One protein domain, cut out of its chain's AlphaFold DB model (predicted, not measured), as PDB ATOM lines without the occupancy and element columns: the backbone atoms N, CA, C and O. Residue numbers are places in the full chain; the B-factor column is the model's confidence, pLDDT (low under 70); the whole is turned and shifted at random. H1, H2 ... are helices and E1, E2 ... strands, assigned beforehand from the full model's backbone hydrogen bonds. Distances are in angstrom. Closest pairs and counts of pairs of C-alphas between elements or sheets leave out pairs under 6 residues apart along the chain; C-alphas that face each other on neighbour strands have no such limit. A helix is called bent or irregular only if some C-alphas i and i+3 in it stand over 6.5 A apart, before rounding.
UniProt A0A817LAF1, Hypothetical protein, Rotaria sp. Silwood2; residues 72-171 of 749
ATOM      1  N   MET A  72     -97.462 -81.361   1.056       81.12
ATOM      2  CA  MET A  72     -96.171 -81.827   0.531       81.12
ATOM      3  C   MET A  72     -95.901 -81.229  -0.853       81.12
ATOM      4  O   MET A  72     -94.796 -80.766  -1.113       81.12
ATOM      5  N   LYS A  73     -96.929 -81.095  -1.702       82.88
ATOM      6  CA  LYS A  73     -96.803 -80.383  -2.987       82.88
ATOM      7  C   LYS A  73     -96.470 -78.899  -2.806       82.88
ATOM      8  O   LYS A  73     -95.738 -78.337  -3.625       82.88
ATOM      9  N   GLU A  74     -97.007 -78.250  -1.770       79.25
ATOM     10  CA  GLU A  74     -96.642 -76.870  -1.425       79.25
ATOM     11  C   GLU A  74     -95.189 -76.767  -0.952       79.25
ATOM     12  O   GLU A  74     -94.491 -75.833  -1.352       79.25
ATOM     13  N   LEU A  75     -94.706 -77.747  -0.182       77.25
ATOM     14  CA  LEU A  75     -93.304 -77.830   0.223       77.25
ATOM     15  C   LEU A  75     -92.379 -78.021  -0.991       77.25
ATOM     16  O   LEU A  75     -91.434 -77.249  -1.155       77.25
ATOM     17  N   ASP A  76     -92.705 -78.942  -1.902       82.06
ATOM     18  CA  ASP A  76     -91.959 -79.174  -3.151       82.06
ATOM     19  C   ASP A  76     -91.953 -77.938  -4.064       82.06
ATOM     20  O   ASP A  76     -91.009 -77.666  -4.817       82.06
ATOM     21  N   LYS A  77     -93.053 -77.177  -4.069       82.62
ATOM     22  CA  LYS A  77     -93.142 -75.905  -4.790       82.62
ATOM     23  C   LYS A  77     -92.224 -74.861  -4.151       82.62
ATOM     24  O   LYS A  77     -91.448 -74.233  -4.871       82.62
ATOM     25  N   TRP A  78     -92.275 -74.714  -2.831       79.00
ATOM     26  CA  TRP A  78     -91.415 -73.799  -2.084       79.00
ATOM     27  C   TRP A  78     -89.924 -74.128  -2.266       79.00
ATOM     28  O   TRP A  78     -89.113 -73.221  -2.471       79.00
ATOM     29  N   GLU A  79     -89.560 -75.413  -2.265       78.50
ATOM     30  CA  GLU A  79     -88.190 -75.871  -2.498       78.50
ATOM     31  C   GLU A  79     -87.704 -75.491  -3.906       78.50
ATOM     32  O   GLU A  79     -86.652 -74.859  -4.055       78.50
ATOM     33  N   ARG A  80     -88.499 -75.779  -4.947       82.94
ATOM     34  CA  ARG A  80     -88.164 -75.413  -6.336       82.94
ATOM     35  C   ARG A  80     -88.004 -73.907  -6.526       82.94
ATOM     36  O   ARG A  80     -87.032 -73.471  -7.143       82.94
ATOM     37  N   GLU A  81     -88.922 -73.109  -5.985       76.06
ATOM     38  CA  GLU A  81     -88.849 -71.644  -6.059       76.06
ATOM     39  C   GLU A  81     -87.613 -71.096  -5.333       76.06
ATOM     40  O   GLU A  81     -86.986 -70.139  -5.796       76.06
ATOM     41  N   SER A  82     -87.230 -71.715  -4.216       65.75
ATOM     42  CA  SER A  82     -86.036 -71.338  -3.458       65.75
ATOM     43  C   SER A  82     -84.751 -71.647  -4.233       65.75
ATOM     44  O   SER A  82     -83.871 -70.789  -4.322       65.75
ATOM     45  N   ILE A  83     -84.658 -72.822  -4.865       76.88
ATOM     46  CA  ILE A  83     -83.512 -73.206  -5.708       76.88
ATOM     47  C   ILE A  83     -83.370 -72.270  -6.915       76.88
ATOM     48  O   ILE A  83     -82.258 -71.842  -7.236       76.88
ATOM     49  N   GLU A  84     -84.470 -71.917  -7.582       79.44
ATOM     50  CA  GLU A  84     -84.416 -71.007  -8.732       79.44
ATOM     51  C   GLU A  84     -83.962 -69.597  -8.340       79.44
ATOM     52  O   GLU A  84     -83.134 -69.007  -9.037       79.44
ATOM     53  N   LYS A  85     -84.383 -69.086  -7.178       70.31
ATOM     54  CA  LYS A  85     -83.861 -67.815  -6.647       70.31
ATOM     55  C   LYS A  85     -82.352 -67.873  -6.405       70.31
ATOM     56  O   LYS A  85     -81.642 -66.940  -6.769       70.31
ATOM     57  N   ILE A  86     -81.838 -68.979  -5.858       71.38
ATOM     58  CA  ILE A  86     -80.390 -69.169  -5.659       71.38
ATOM     59  C   ILE A  86     -79.648 -69.134  -7.003       71.38
ATOM     60  O   ILE A  86     -78.617 -68.468  -7.129       71.38
ATOM     61  N   LYS A  87     -80.178 -69.808  -8.033       76.56
ATOM     62  CA  LYS A  87     -79.587 -69.789  -9.381       76.56
ATOM     63  C   LYS A  87     -79.606 -68.393 -10.006       76.56
ATOM     64  O   LYS A  87     -78.624 -68.012 -10.642       76.56
ATOM     65  N   GLN A  88     -80.690 -67.637  -9.830       72.88
ATOM     66  CA  GLN A  88     -80.803 -66.261 -10.326       72.88
ATOM     67  C   GLN A  88     -79.740 -65.357  -9.703       72.88
ATOM     68  O   GLN A  88     -78.978 -64.733 -10.443       72.88
ATOM     69  N   VAL A  89     -79.604 -65.395  -8.375       68.69
ATOM     70  CA  VAL A  89     -78.575 -64.638  -7.643       68.69
ATOM     71  C   VAL A  89     -77.174 -65.015  -8.131       68.69
ATOM     72  O   VAL A  89     -76.367 -64.145  -8.450       68.69
ATOM     73  N   ALA A  90     -76.879 -66.310  -8.293       67.19
ATOM     74  CA  ALA A  90     -75.583 -66.749  -8.812       67.19
ATOM     75  C   ALA A  90     -75.303 -66.234 -10.241       67.19
ATOM     76  O   ALA A  90     -74.162 -65.916 -10.580       67.19
ATOM     77  N   ASN A  91     -76.326 -66.143 -11.094       74.94
ATOM     78  CA  ASN A  91     -76.194 -65.629 -12.459       74.94
ATOM     79  C   ASN A  91     -76.056 -64.103 -12.527       74.94
ATOM     80  O   ASN A  91     -75.438 -63.594 -13.462       74.94
ATOM     81  N   GLU A  92     -76.626 -63.369 -11.579       70.44
ATOM     82  CA  GLU A  92     -76.408 -61.925 -11.431       70.44
ATOM     83  C   GLU A  92     -74.965 -61.639 -11.016       70.44
ATOM     84  O   GLU A  92     -74.264 -60.928 -11.733       70.44
ATOM     85  N   VAL A  93     -74.465 -62.330  -9.987       65.19
ATOM     86  CA  VAL A  93     -73.070 -62.205  -9.532       65.19
ATOM     87  C   VAL A  93     -72.073 -62.527 -10.656       65.19
ATOM     88  O   VAL A  93     -71.076 -61.826 -10.834       65.19
ATOM     89  N   ARG A  94     -72.339 -63.548 -11.488       72.69
ATOM     90  CA  ARG A  94     -71.498 -63.856 -12.667       72.69
ATOM     91  C   ARG A  94     -71.493 -62.737 -13.710       72.69
ATOM     92  O   ARG A  94     -70.453 -62.482 -14.325       72.69
ATOM     93  N   ARG A  95     -72.641 -62.093 -13.947       72.06
ATOM     94  CA  ARG A  95     -72.751 -60.973 -14.894       72.06
ATOM     95  C   ARG A  95     -71.991 -59.754 -14.383       72.06
ATOM     96  O   ARG A  95     -71.237 -59.151 -15.146       72.06
ATOM     97  N   GLU A  96     -72.115 -59.451 -13.096       68.19
ATOM     98  CA  GLU A  96     -71.368 -58.372 -12.448       68.19
ATOM     99  C   GLU A  96     -69.860 -58.617 -12.491       68.19
ATOM    100  O   GLU A  96     -69.117 -57.731 -12.914       68.19
ATOM    101  N   LEU A  97     -69.404 -59.838 -12.175       68.94
ATOM    102  CA  LEU A  97     -67.996 -60.224 -12.299       68.94
ATOM    103  C   LEU A  97     -67.460 -59.954 -13.702       68.94
ATOM    104  O   LEU A  97     -66.409 -59.340 -13.873       68.94
ATOM    105  N   SER A  98     -68.199 -60.423 -14.706       75.06
ATOM    106  CA  SER A  98     -67.800 -60.313 -16.106       75.06
ATOM    107  C   SER A  98     -67.656 -58.847 -16.516       75.06
ATOM    108  O   SER A  98     -66.663 -58.473 -17.136       75.06
ATOM    109  N   SER A  99     -68.594 -57.993 -16.097       72.69
ATOM    110  CA  SER A  99     -68.531 -56.544 -16.317       72.69
ATOM    111  C   SER A  99     -67.315 -55.905 -15.631       72.69
ATOM    112  O   SER A  99     -66.579 -55.125 -16.244       72.69
ATOM    113  N   CYS A 100     -67.041 -56.285 -14.381       64.88
ATOM    114  CA  CYS A 100     -65.911 -55.763 -13.616       64.88
ATOM    115  C   CYS A 100     -64.559 -56.131 -14.244       64.88
ATOM    116  O   CYS A 100     -63.669 -55.280 -14.323       64.88
ATOM    117  N   VAL A 101     -64.419 -57.370 -14.728       72.25
ATOM    118  CA  VAL A 101     -63.218 -57.850 -15.426       72.25
ATOM    119  C   VAL A 101     -63.022 -57.106 -16.747       72.25
ATOM    120  O   VAL A 101     -61.920 -56.628 -17.011       72.25
ATOM    121  N   ILE A 102     -64.081 -56.930 -17.545       76.62
ATOM    122  CA  ILE A 102     -64.012 -56.165 -18.803       76.62
ATOM    123  C   ILE A 102     -63.524 -54.735 -18.536       76.62
ATOM    124  O   ILE A 102     -62.620 -54.245 -19.217       76.62
ATOM    125  N   ARG A 103     -64.061 -54.074 -17.505       71.50
ATOM    126  CA  ARG A 103     -63.651 -52.714 -17.125       71.50
ATOM    127  C   ARG A 103     -62.197 -52.652 -16.654       71.50
ATOM    128  O   ARG A 103     -61.469 -51.742 -17.042       71.50
ATOM    129  N   PHE A 104     -61.764 -53.618 -15.844       75.81
ATOM    130  CA  PHE A 104     -60.381 -53.723 -15.374       75.81
ATOM    131  C   PHE A 104     -59.392 -53.853 -16.539       75.81
ATOM    132  O   PHE A 104     -58.433 -53.085 -16.623       75.81
ATOM    133  N   VAL A 105     -59.667 -54.759 -17.481       77.81
ATOM    134  CA  VAL A 105     -58.835 -54.950 -18.677       77.81
ATOM    135  C   VAL A 105     -58.825 -53.690 -19.548       77.81
ATOM    136  O   VAL A 105     -57.765 -53.276 -20.008       77.81
ATOM    137  N   THR A 106     -59.970 -53.018 -19.700       77.25
ATOM    138  CA  THR A 106     -60.063 -51.755 -20.455       77.25
ATOM    139  C   THR A 106     -59.202 -50.650 -19.827       77.25
ATOM    140  O   THR A 106     -58.529 -49.906 -20.535       77.25
ATOM    141  N   ASN A 107     -59.159 -50.556 -18.494       75.06
ATOM    142  CA  ASN A 107     -58.302 -49.589 -17.799       75.06
ATOM    143  C   ASN A 107     -56.806 -49.892 -17.968       75.06
ATOM    144  O   ASN A 107     -56.000 -48.965 -18.086       75.06
ATOM    145  N   LEU A 108     -56.420 -51.171 -17.973       80.06
ATOM    146  CA  LEU A 108     -55.041 -51.569 -18.260       80.06
ATOM    147  C   LEU A 108     -54.642 -51.213 -19.695       80.06
ATOM    148  O   LEU A 108     -53.536 -50.717 -19.908       80.06
ATOM    149  N   ASP A 109     -55.555 -51.390 -20.648       81.88
ATOM    150  CA  ASP A 109     -55.349 -51.016 -22.047       81.88
ATOM    151  C   ASP A 109     -55.119 -49.501 -22.208       81.88
ATOM    152  O   ASP A 109     -54.168 -49.079 -22.863       81.88
ATOM    153  N   VAL A 110     -55.889 -48.653 -21.513       81.44
ATOM    154  CA  VAL A 110     -55.665 -47.193 -21.514       81.44
ATOM    155  C   VAL A 110     -54.272 -46.829 -20.992       81.44
ATOM    156  O   VAL A 110     -53.563 -46.045 -21.627       81.44
ATOM    157  N   LYS A 111     -53.844 -47.413 -19.864       81.69
ATOM    158  CA  LYS A 111     -52.500 -47.164 -19.307       81.69
ATOM    159  C   LYS A 111     -51.398 -47.614 -20.262       81.69
ATOM    160  O   LYS A 111     -50.390 -46.926 -20.410       81.69
ATOM    161  N   GLN A 112     -51.594 -48.747 -20.931       88.62
ATOM    162  CA  GLN A 112     -50.654 -49.251 -21.923       88.62
ATOM    163  C   GLN A 112     -50.536 -48.302 -23.127       88.62
ATOM    164  O   GLN A 112     -49.420 -48.038 -23.584       88.62
ATOM    165  N   ARG A 113     -51.647 -47.722 -23.604       86.00
ATOM    166  CA  ARG A 113     -51.621 -46.701 -24.668       86.00
ATOM    167  C   ARG A 113     -50.882 -45.432 -24.237       86.00
ATOM    168  O   ARG A 113     -50.011 -44.978 -24.970       86.00
ATOM    169  N   GLN A 114     -51.142 -44.919 -23.033       84.00
ATOM    170  CA  GLN A 114     -50.447 -43.738 -22.496       84.00
ATOM    171  C   GLN A 114     -48.932 -43.952 -22.384       84.00
ATOM    172  O   GLN A 114     -48.148 -43.095 -22.785       84.00
ATOM    173  N   LEU A 115     -48.507 -45.120 -21.891       85.88
ATOM    174  CA  LEU A 115     -47.086 -45.464 -21.806       85.88
ATOM    175  C   LEU A 115     -46.446 -45.557 -23.202       85.88
ATOM    176  O   LEU A 115     -45.298 -45.161 -23.394       85.88
ATOM    177  N   THR A 116     -47.206 -46.035 -24.191       86.25
ATOM    178  CA  THR A 116     -46.768 -46.098 -25.592       86.25
ATOM    179  C   THR A 116     -46.589 -44.698 -26.185       86.25
ATOM    180  O   THR A 116     -45.586 -44.444 -26.849       86.25
ATOM    181  N   GLU A 117     -47.508 -43.770 -25.916       87.69
ATOM    182  CA  GLU A 117     -47.405 -42.371 -26.354       87.69
ATOM    183  C   GLU A 117     -46.192 -41.665 -25.739       87.69
ATOM    184  O   GLU A 117     -45.439 -41.007 -26.459       87.69
ATOM    185  N   GLN A 118     -45.944 -41.863 -24.440       85.50
ATOM    186  CA  GLN A 118     -44.754 -41.332 -23.764       85.50
ATOM    187  C   GLN A 118     -43.463 -41.891 -24.370       85.50
ATOM    188  O   GLN A 118     -42.524 -41.143 -24.626       85.50
ATOM    189  N   LEU A 119     -43.426 -43.190 -24.681       85.56
ATOM    190  CA  LEU A 119     -42.271 -43.820 -25.320       85.56
ATOM    191  C   LEU A 119     -42.025 -43.267 -26.733       85.56
ATOM    192  O   LEU A 119     -40.875 -43.051 -27.125       85.56
ATOM    193  N   ILE A 120     -43.089 -43.004 -27.499       86.88
ATOM    194  CA  ILE A 120     -43.003 -42.343 -28.809       86.88
ATOM    195  C   ILE A 120     -42.468 -40.914 -28.657       86.88
ATOM    196  O   ILE A 120     -41.638 -40.496 -29.465       86.88
ATOM    197  N   GLN A 121     -42.908 -40.175 -27.638       84.75
ATOM    198  CA  GLN A 121     -42.461 -38.806 -27.394       84.75
ATOM    199  C   GLN A 121     -40.976 -38.747 -27.012       84.75
ATOM    200  O   GLN A 121     -40.225 -38.024 -27.662       84.75
ATOM    201  N   CYS A 122     -40.517 -39.592 -26.079       83.62
ATOM    202  CA  CYS A 122     -39.094 -39.683 -25.729       83.62
ATOM    203  C   CYS A 122     -38.220 -40.016 -26.950       83.62
ATOM    204  O   CYS A 122     -37.138 -39.457 -27.117       83.62
ATOM    205  N   ARG A 123     -38.702 -40.884 -27.856       82.00
ATOM    206  CA  ARG A 123     -38.006 -41.179 -29.122       82.00
ATOM    207  C   ARG A 123     -37.928 -39.973 -30.057       82.00
ATOM    208  O   ARG A 123     -36.921 -39.825 -30.738       82.00
ATOM    209  N   LYS A 124     -38.969 -39.136 -30.122       83.31
ATOM    210  CA  LYS A 124     -38.967 -37.910 -30.942       83.31
ATOM    211  C   LYS A 124     -38.008 -36.855 -30.390       83.31
ATOM    212  O   LYS A 124     -37.404 -36.127 -31.169       83.31
ATOM    213  N   GLU A 125     -37.872 -36.792 -29.071       84.81
ATOM    214  CA  GLU A 125     -37.015 -35.834 -28.362       84.81
ATOM    215  C   GLU A 125     -35.554 -36.306 -28.235       84.81
ATOM    216  O   GLU A 125     -34.705 -35.542 -27.786       84.81
ATOM    217  N   ASN A 126     -35.241 -37.536 -28.671       78.00
ATOM    218  CA  ASN A 126     -33.946 -38.204 -28.483       78.00
ATOM    219  C   ASN A 126     -33.489 -38.287 -27.009       78.00
ATOM    220  O   ASN A 126     -32.291 -38.344 -26.725       78.00
ATOM    221  N   ASP A 127     -34.435 -38.323 -26.068       73.50
ATOM    222  CA  ASP A 127     -34.158 -38.400 -24.632       73.50
ATOM    223  C   ASP A 127     -33.962 -39.860 -24.178       73.50
ATOM    224  O   ASP A 127     -34.854 -40.514 -23.626       73.50
ATOM    225  N   PHE A 128     -32.773 -40.394 -24.468       78.88
ATOM    226  CA  PHE A 128     -32.383 -41.783 -24.194       78.88
ATOM    227  C   PHE A 128     -31.642 -41.967 -22.863       78.88
ATOM    228  O   PHE A 128     -30.795 -42.852 -22.750       78.88
ATOM    229  N   ALA A 129     -31.930 -41.143 -21.854       79.19
ATOM    230  CA  ALA A 129     -31.338 -41.320 -20.535       79.19
ATOM    231  C   ALA A 129     -31.654 -42.719 -19.960       79.19
ATOM    232  O   ALA A 129     -32.790 -43.198 -20.041       79.19
ATOM    233  N   ASP A 130     -30.667 -43.358 -19.321       76.12
ATOM    234  CA  ASP A 130     -30.828 -44.682 -18.694       76.12
ATOM    235  C   ASP A 130     -31.982 -44.710 -17.675       76.12
ATOM    236  O   ASP A 130     -32.673 -45.722 -17.531       76.12
ATOM    237  N   SER A 131     -32.255 -43.576 -17.022       75.69
ATOM    238  CA  SER A 131     -33.391 -43.395 -16.114       75.69
ATOM    239  C   SER A 131     -34.748 -43.586 -16.800       75.69
ATOM    240  O   SER A 131     -35.646 -44.192 -16.217       75.69
ATOM    241  N   ASN A 132     -34.900 -43.131 -18.046       78.50
ATOM    242  CA  ASN A 132     -36.152 -43.241 -18.798       78.50
ATOM    243  C   ASN A 132     -36.397 -44.688 -19.241       78.50
ATOM    244  O   ASN A 132     -37.510 -45.205 -19.134       78.50
ATOM    245  N   ILE A 133     -35.345 -45.389 -19.670       79.94
ATOM    246  CA  ILE A 133     -35.428 -46.812 -20.029       79.94
ATOM    247  C   ILE A 133     -35.774 -47.657 -18.791       79.94
ATOM    248  O   ILE A 133     -36.624 -48.551 -18.864       79.94
ATOM    249  N   GLN A 134     -35.170 -47.359 -17.636       82.19
ATOM    250  CA  GLN A 134     -35.507 -48.013 -16.368       82.19
ATOM    251  C   GLN A 134     -36.951 -47.739 -15.932       82.19
ATOM    252  O   GLN A 134     -37.628 -48.667 -15.479       82.19
ATOM    253  N   PHE A 135     -37.448 -46.516 -16.120       86.75
ATOM    254  CA  PHE A 135     -38.844 -46.159 -15.866       86.75
ATOM    255  C   PHE A 135     -39.810 -47.009 -16.707       86.75
ATOM    256  O   PHE A 135     -40.660 -47.703 -16.144       86.75
ATOM    257  N   PHE A 136     -39.634 -47.057 -18.034       85.62
ATOM    258  CA  PHE A 136     -40.512 -47.837 -18.918       85.62
ATOM    259  C   PHE A 136     -40.478 -49.341 -18.618       85.62
ATOM    260  O   PHE A 136     -41.524 -49.992 -18.607       85.62
ATOM    261  N   ASN A 137     -39.300 -49.902 -18.327       83.94
ATOM    262  CA  ASN A 137     -39.176 -51.311 -17.948       83.94
ATOM    263  C   ASN A 137     -39.870 -51.618 -16.612       83.94
ATOM    264  O   ASN A 137     -40.489 -52.677 -16.464       83.94
ATOM    265  N   THR A 138     -39.805 -50.691 -15.654       86.50
ATOM    266  CA  THR A 138     -40.467 -50.823 -14.349       86.50
ATOM    267  C   THR A 138     -41.986 -50.767 -14.493       86.50
ATOM    268  O   THR A 138     -42.683 -51.638 -13.970       86.50
ATOM    269  N   GLU A 139     -42.510 -49.813 -15.261       85.69
ATOM    270  CA  GLU A 139     -43.953 -49.679 -15.491       85.69
ATOM    271  C   GLU A 139     -44.522 -50.831 -16.333       85.69
ATOM    272  O   GLU A 139     -45.598 -51.352 -16.029       85.69
ATOM    273  N   LEU A 140     -43.774 -51.338 -17.321       84.62
ATOM    274  CA  LEU A 140     -44.164 -52.536 -18.072       84.62
ATOM    275  C   LEU A 140     -44.248 -53.774 -17.168       84.62
ATOM    276  O   LEU A 140     -45.181 -54.573 -17.291       84.62
ATOM    277  N   LYS A 141     -43.285 -53.940 -16.252       85.12
ATOM    278  CA  LYS A 141     -43.301 -55.024 -15.263       85.12
ATOM    279  C   LYS A 141     -44.517 -54.895 -14.343       85.12
ATOM    280  O   LYS A 141     -45.255 -55.860 -14.175       85.12
ATOM    281  N   ARG A 142     -44.796 -53.685 -13.854       80.62
ATOM    282  CA  ARG A 142     -45.953 -53.383 -13.003       80.62
ATOM    283  C   ARG A 142     -47.291 -53.678 -13.690       80.62
ATOM    284  O   ARG A 142     -48.182 -54.245 -13.059       80.62
ATOM    285  N   LEU A 143     -47.435 -53.338 -14.974       82.06
ATOM    286  CA  LEU A 143     -48.637 -53.648 -15.760       82.06
ATOM    287  C   LEU A 143     -48.841 -55.160 -15.919       82.06
ATOM    288  O   LEU A 143     -49.953 -55.647 -15.712       82.06
ATOM    289  N   LYS A 144     -47.774 -55.912 -16.226       81.75
ATOM    290  CA  LYS A 144     -47.821 -57.382 -16.318       81.75
ATOM    291  C   LYS A 144     -48.180 -58.032 -14.983       81.75
ATOM    292  O   LYS A 144     -49.016 -58.931 -14.953       81.75
ATOM    293  N   ASP A 145     -47.591 -57.556 -13.890       80.69
ATOM    294  CA  ASP A 145     -47.864 -58.076 -12.549       80.69
ATOM    295  C   ASP A 145     -49.322 -57.808 -12.136       80.69
ATOM    296  O   ASP A 145     -49.978 -58.686 -11.576       80.69
ATOM    297  N   THR A 146     -49.863 -56.637 -12.490       77.81
ATOM    298  CA  THR A 146     -51.261 -56.261 -12.216       77.81
ATOM    299  C   THR A 146     -52.251 -57.107 -13.022       77.81
ATOM    300  O   THR A 146     -53.267 -57.532 -12.480       77.81
ATOM    301  N   LEU A 147     -51.958 -57.391 -14.297       79.44
ATOM    302  CA  LEU A 147     -52.799 -58.244 -15.145       79.44
ATOM    303  C   LEU A 147     -52.855 -59.694 -14.637       79.44
ATOM    304  O   LEU A 147     -53.923 -60.301 -14.633       79.44
ATOM    305  N   ASN A 148     -51.710 -60.241 -14.215       74.75
ATOM    306  CA  ASN A 148     -51.592 -61.643 -13.808       74.75
ATOM    307  C   ASN A 148     -52.085 -61.904 -12.378       74.75
ATOM    308  O   ASN A 148     -52.538 -63.007 -12.087       74.75
ATOM    309  N   ASN A 149     -52.006 -60.908 -11.490       68.50
ATOM    310  CA  ASN A 149     -52.479 -60.995 -10.111       68.50
ATOM    311  C   ASN A 149     -53.340 -59.771  -9.774       68.50
ATOM    312  O   ASN A 149     -52.852 -58.837  -9.127       68.50
ATOM    313  N   PRO A 150     -54.623 -59.753 -10.179       63.16
ATOM    314  CA  PRO A 150     -55.513 -58.660  -9.837       63.16
ATOM    315  C   PRO A 150     -55.862 -58.759  -8.348       63.16
ATOM    316  O   PRO A 150     -56.817 -59.415  -7.941       63.16
ATOM    317  N   SER A 151     -55.076 -58.081  -7.514       55.62
ATOM    318  CA  SER A 151     -55.298 -57.921  -6.068       55.62
ATOM    319  C   SER A 151     -56.599 -57.179  -5.728       55.62
ATOM    320  O   SER A 151     -56.963 -57.048  -4.555       55.62
ATOM    321  N   ASP A 152     -57.297 -56.725  -6.766       52.94
ATOM    322  CA  ASP A 152     -58.527 -55.968  -6.720       52.94
ATOM    323  C   ASP A 152     -59.791 -56.822  -6.596       52.94
ATOM    324  O   ASP A 152     -60.835 -56.253  -6.304       52.94
ATOM    325  N   PHE A 153     -59.732 -58.148  -6.776       55.28
ATOM    326  CA  PHE A 153     -60.909 -59.016  -6.662       55.28
ATOM    327  C   PHE A 153     -60.751 -60.033  -5.532       55.28
ATOM    328  O   PHE A 153     -59.853 -60.874  -5.565       55.28
ATOM    329  N   LYS A 154     -61.654 -60.004  -4.544       57.00
ATOM    330  CA  LYS A 154     -61.809 -61.096  -3.569       57.00
ATOM    331  C   LYS A 154     -63.220 -61.663  -3.616       57.00
ATOM    332  O   LYS A 154     -64.198 -60.918  -3.623       57.00
ATOM    333  N   ILE A 155     -63.282 -62.992  -3.629       54.53
ATOM    334  CA  ILE A 155     -64.503 -63.777  -3.460       54.53
ATOM    335  C   ILE A 155     -64.587 -64.137  -1.976       54.53
ATOM    336  O   ILE A 155     -63.766 -64.909  -1.481       54.53
ATOM    337  N   GLU A 156     -65.555 -63.556  -1.272       53.72
ATOM    338  CA  GLU A 156     -65.824 -63.856   0.138       53.72
ATOM    339  C   GLU A 156     -67.166 -64.583   0.288       53.72
ATOM    340  O   GLU A 156     -68.121 -64.310  -0.444       53.72
ATOM    341  N   TYR A 157     -67.220 -65.526   1.232       47.78
ATOM    342  CA  TYR A 157     -68.408 -66.319   1.545       47.78
ATOM    343  C   TYR A 157     -69.078 -65.762   2.803       47.78
ATOM    344  O   TYR A 157     -68.445 -65.694   3.858       47.78
ATOM    345  N   ASP A 158     -70.354 -65.394   2.709       45.66
ATOM    346  CA  ASP A 158     -71.158 -65.055   3.883       45.66
ATOM    347  C   ASP A 158     -71.740 -66.332   4.513       45.66
ATOM    348  O   ASP A 158     -72.565 -67.013   3.907       45.66
ATOM    349  N   SER A 159     -71.311 -66.658   5.735       44.56
ATOM    350  CA  SER A 159     -71.798 -67.813   6.502       44.56
ATOM    351  C   SER A 159     -73.005 -67.493   7.399       44.56
ATOM    352  O   SER A 159     -73.343 -68.298   8.266       44.56
ATOM    353  N   THR A 160     -73.615 -66.306   7.275       44.72
ATOM    354  CA  THR A 160     -74.670 -65.829   8.193       44.72
ATOM    355  C   THR A 160     -76.087 -65.866   7.618       44.72
ATOM    356  O   THR A 160     -77.048 -65.607   8.345       44.72
ATOM    357  N   SER A 161     -76.247 -66.264   6.355       44.62
ATOM    358  CA  SER A 161     -77.542 -66.441   5.695       44.62
ATOM    359  C   SER A 161     -77.753 -67.896   5.242       44.62
ATOM    360  O   SER A 161     -76.805 -68.618   4.951       44.62
ATOM    361  N   PHE A 162     -79.012 -68.357   5.193       41.22
ATOM    362  CA  PHE A 162     -79.389 -69.732   4.788       41.22
ATOM    363  C   PHE A 162     -78.985 -70.066   3.331       41.22
ATOM    364  O   PHE A 162     -79.048 -71.215   2.907       41.22
ATOM    365  N   ILE A 163     -78.564 -69.053   2.563       46.81
ATOM    366  CA  ILE A 163     -78.028 -69.137   1.205       46.81
ATOM    367  C   ILE A 163     -76.632 -68.516   1.242       46.81
ATOM    368  O   ILE A 163     -76.518 -67.314   1.455       46.81
ATOM    369  N   ASN A 164     -75.585 -69.305   0.989       42.00
ATOM    370  CA  ASN A 164     -74.218 -68.793   0.867       42.00
ATOM    371  C   ASN A 164     -74.152 -67.767  -0.277       42.00
ATOM    372  O   ASN A 164     -74.165 -68.141  -1.454       42.00
ATOM    373  N   LYS A 165     -74.089 -66.473   0.049       46.84
ATOM    374  CA  LYS A 165     -73.867 -65.413  -0.939       46.84
ATOM    375  C   LYS A 165     -72.374 -65.305  -1.241       46.84
ATOM    376  O   LYS A 165     -71.544 -65.293  -0.333       46.84
ATOM    377  N   ILE A 166     -72.049 -65.245  -2.531       43.59
ATOM    378  CA  ILE A 166     -70.699 -64.974  -3.027       43.59
ATOM    379  C   ILE A 166     -70.598 -63.467  -3.242       43.59
ATOM    380  O   ILE A 166     -71.283 -62.929  -4.111       43.59
ATOM    381  N   HIS A 167     -69.753 -62.792  -2.466       48.66
ATOM    382  CA  HIS A 167     -69.494 -61.366  -2.637       48.66
ATOM    383  C   HIS A 167     -68.260 -61.153  -3.501       48.66
ATOM    384  O   HIS A 167     -67.200 -61.718  -3.231       48.66
ATOM    385  N   LEU A 168     -68.398 -60.308  -4.521       40.69
ATOM    386  CA  LEU A 168     -67.285 -59.796  -5.302       40.69
ATOM    387  C   LEU A 168     -66.924 -58.404  -4.822       40.69
ATOM    388  O   LEU A 168     -67.646 -57.442  -5.058       40.69
ATOM    389  N   THR A 169     -65.784 -58.292  -4.158       45.62
ATOM    390  CA  THR A 169     -65.210 -56.986  -3.845       45.62
ATOM    391  C   THR A 169     -64.300 -56.592  -4.997       45.62
ATOM    392  O   THR A 169     -63.235 -57.177  -5.144       45.62
ATOM    393  N   GLN A 170     -64.729 -55.645  -5.836       38.53
ATOM    394  CA  GLN A 170     -63.841 -54.942  -6.762       38.53
ATOM    395  C   GLN A 170     -63.220 -53.755  -6.019       38.53
ATOM    396  O   GLN A 170     -63.917 -52.802  -5.671       38.53
ATOM    397  N   LYS A 171     -61.902 -53.751  -5.825       42.06
ATOM    398  CA  LYS A 171     -61.174 -52.491  -5.695       42.06
ATOM    399  C   LYS A 171     -61.109 -51.878  -7.092       42.06
ATOM    400  O   LYS A 171     -60.651 -52.504  -8.034       42.06
TER     401      LYS A 171
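Overview. This is residues 72 to 171 of the 749 residues of the protein "Hypothetical protein" of Rotaria sp. Silwood2 (UniProt A0A817LAF1). One very long helix, H1, makes the whole length of a thin rod; the chain turns at its far end and folds back along it, first as the shorter helix H2 beside the last part of H1, then as a small two-stranded hairpin, E1 and E2, beside a more inward part, with E2 the strand nearer to H1. The first residues of H1, 72 to 81, stick out free beyond the rest. The printed part has 100 residues, with two named helices and two named strands in the order H1, H2, E1, E2; the sheet has the order E1 - E2 and is antiparallel, and the class is mostly helix. The whole is extended, with a radius of gyration of the C-alphas of 23.0 A, and it spans 81 by 21 by 14 A.

Arrangement. H1, residues 72 to 125, and H2, residues 130 to 148, form a helical hairpin. They touch, with the C-alphas of Leu 108 and Leu 143 closest at 7.2 A. Their lines stand at a shallow tilt of 11 degrees, and they run opposite ways. H1 touches H2 with its residues 105 to 119 alone. E1, residues 153 to 157, and E2, residues 166 to 170, are a hairpin of antiparallel neighbour strands, with 156 degrees between their directions. N 156 and O 167 are 3.1 A apart and N 167 and O 156 are 3.0 A apart, both within hydrogen-bond range. H1 and E2 have 6 pairs of C-alphas within 8 A, the closest being those of Leu 97 and Leu 168, 7.0 A apart. H1 and E1 are apart, and so are H2 and E2. In both H1 and H2, every O i to N i+4 pair is within hydrogen-bond range.

Along the chain. H1 begins at C-alpha 72, at (-96.171, -81.827, 0.531), and ends at C-alpha 125, at (-37.015, -35.834, -28.362), 80.3 A from first to last C-alpha. H2 runs from Asp 130 to Asn 148, 27.3 A. E1 runs from Phe 153 to Tyr 157, and E2 runs from Ile 166 to Gln 170, where C-alpha 170 is at (-63.841, -54.942, -6.762). Neither helix is bent.

Size, cuts and confidence. The two C-alphas farthest apart are those of Met 72 and Asn 126, at 81.3 A. Without residues 72 to 81, which stand free, the body spans 67 by 19 by 14 A. The printed part has no cut. The links H1 to H2 and H2 to E1 are tight, and the link E1 to E2, with 8 residues, is short. The mean pLDDT of the printed part is 71.8, and 30 residues are under 70, among them residues 149 to 171.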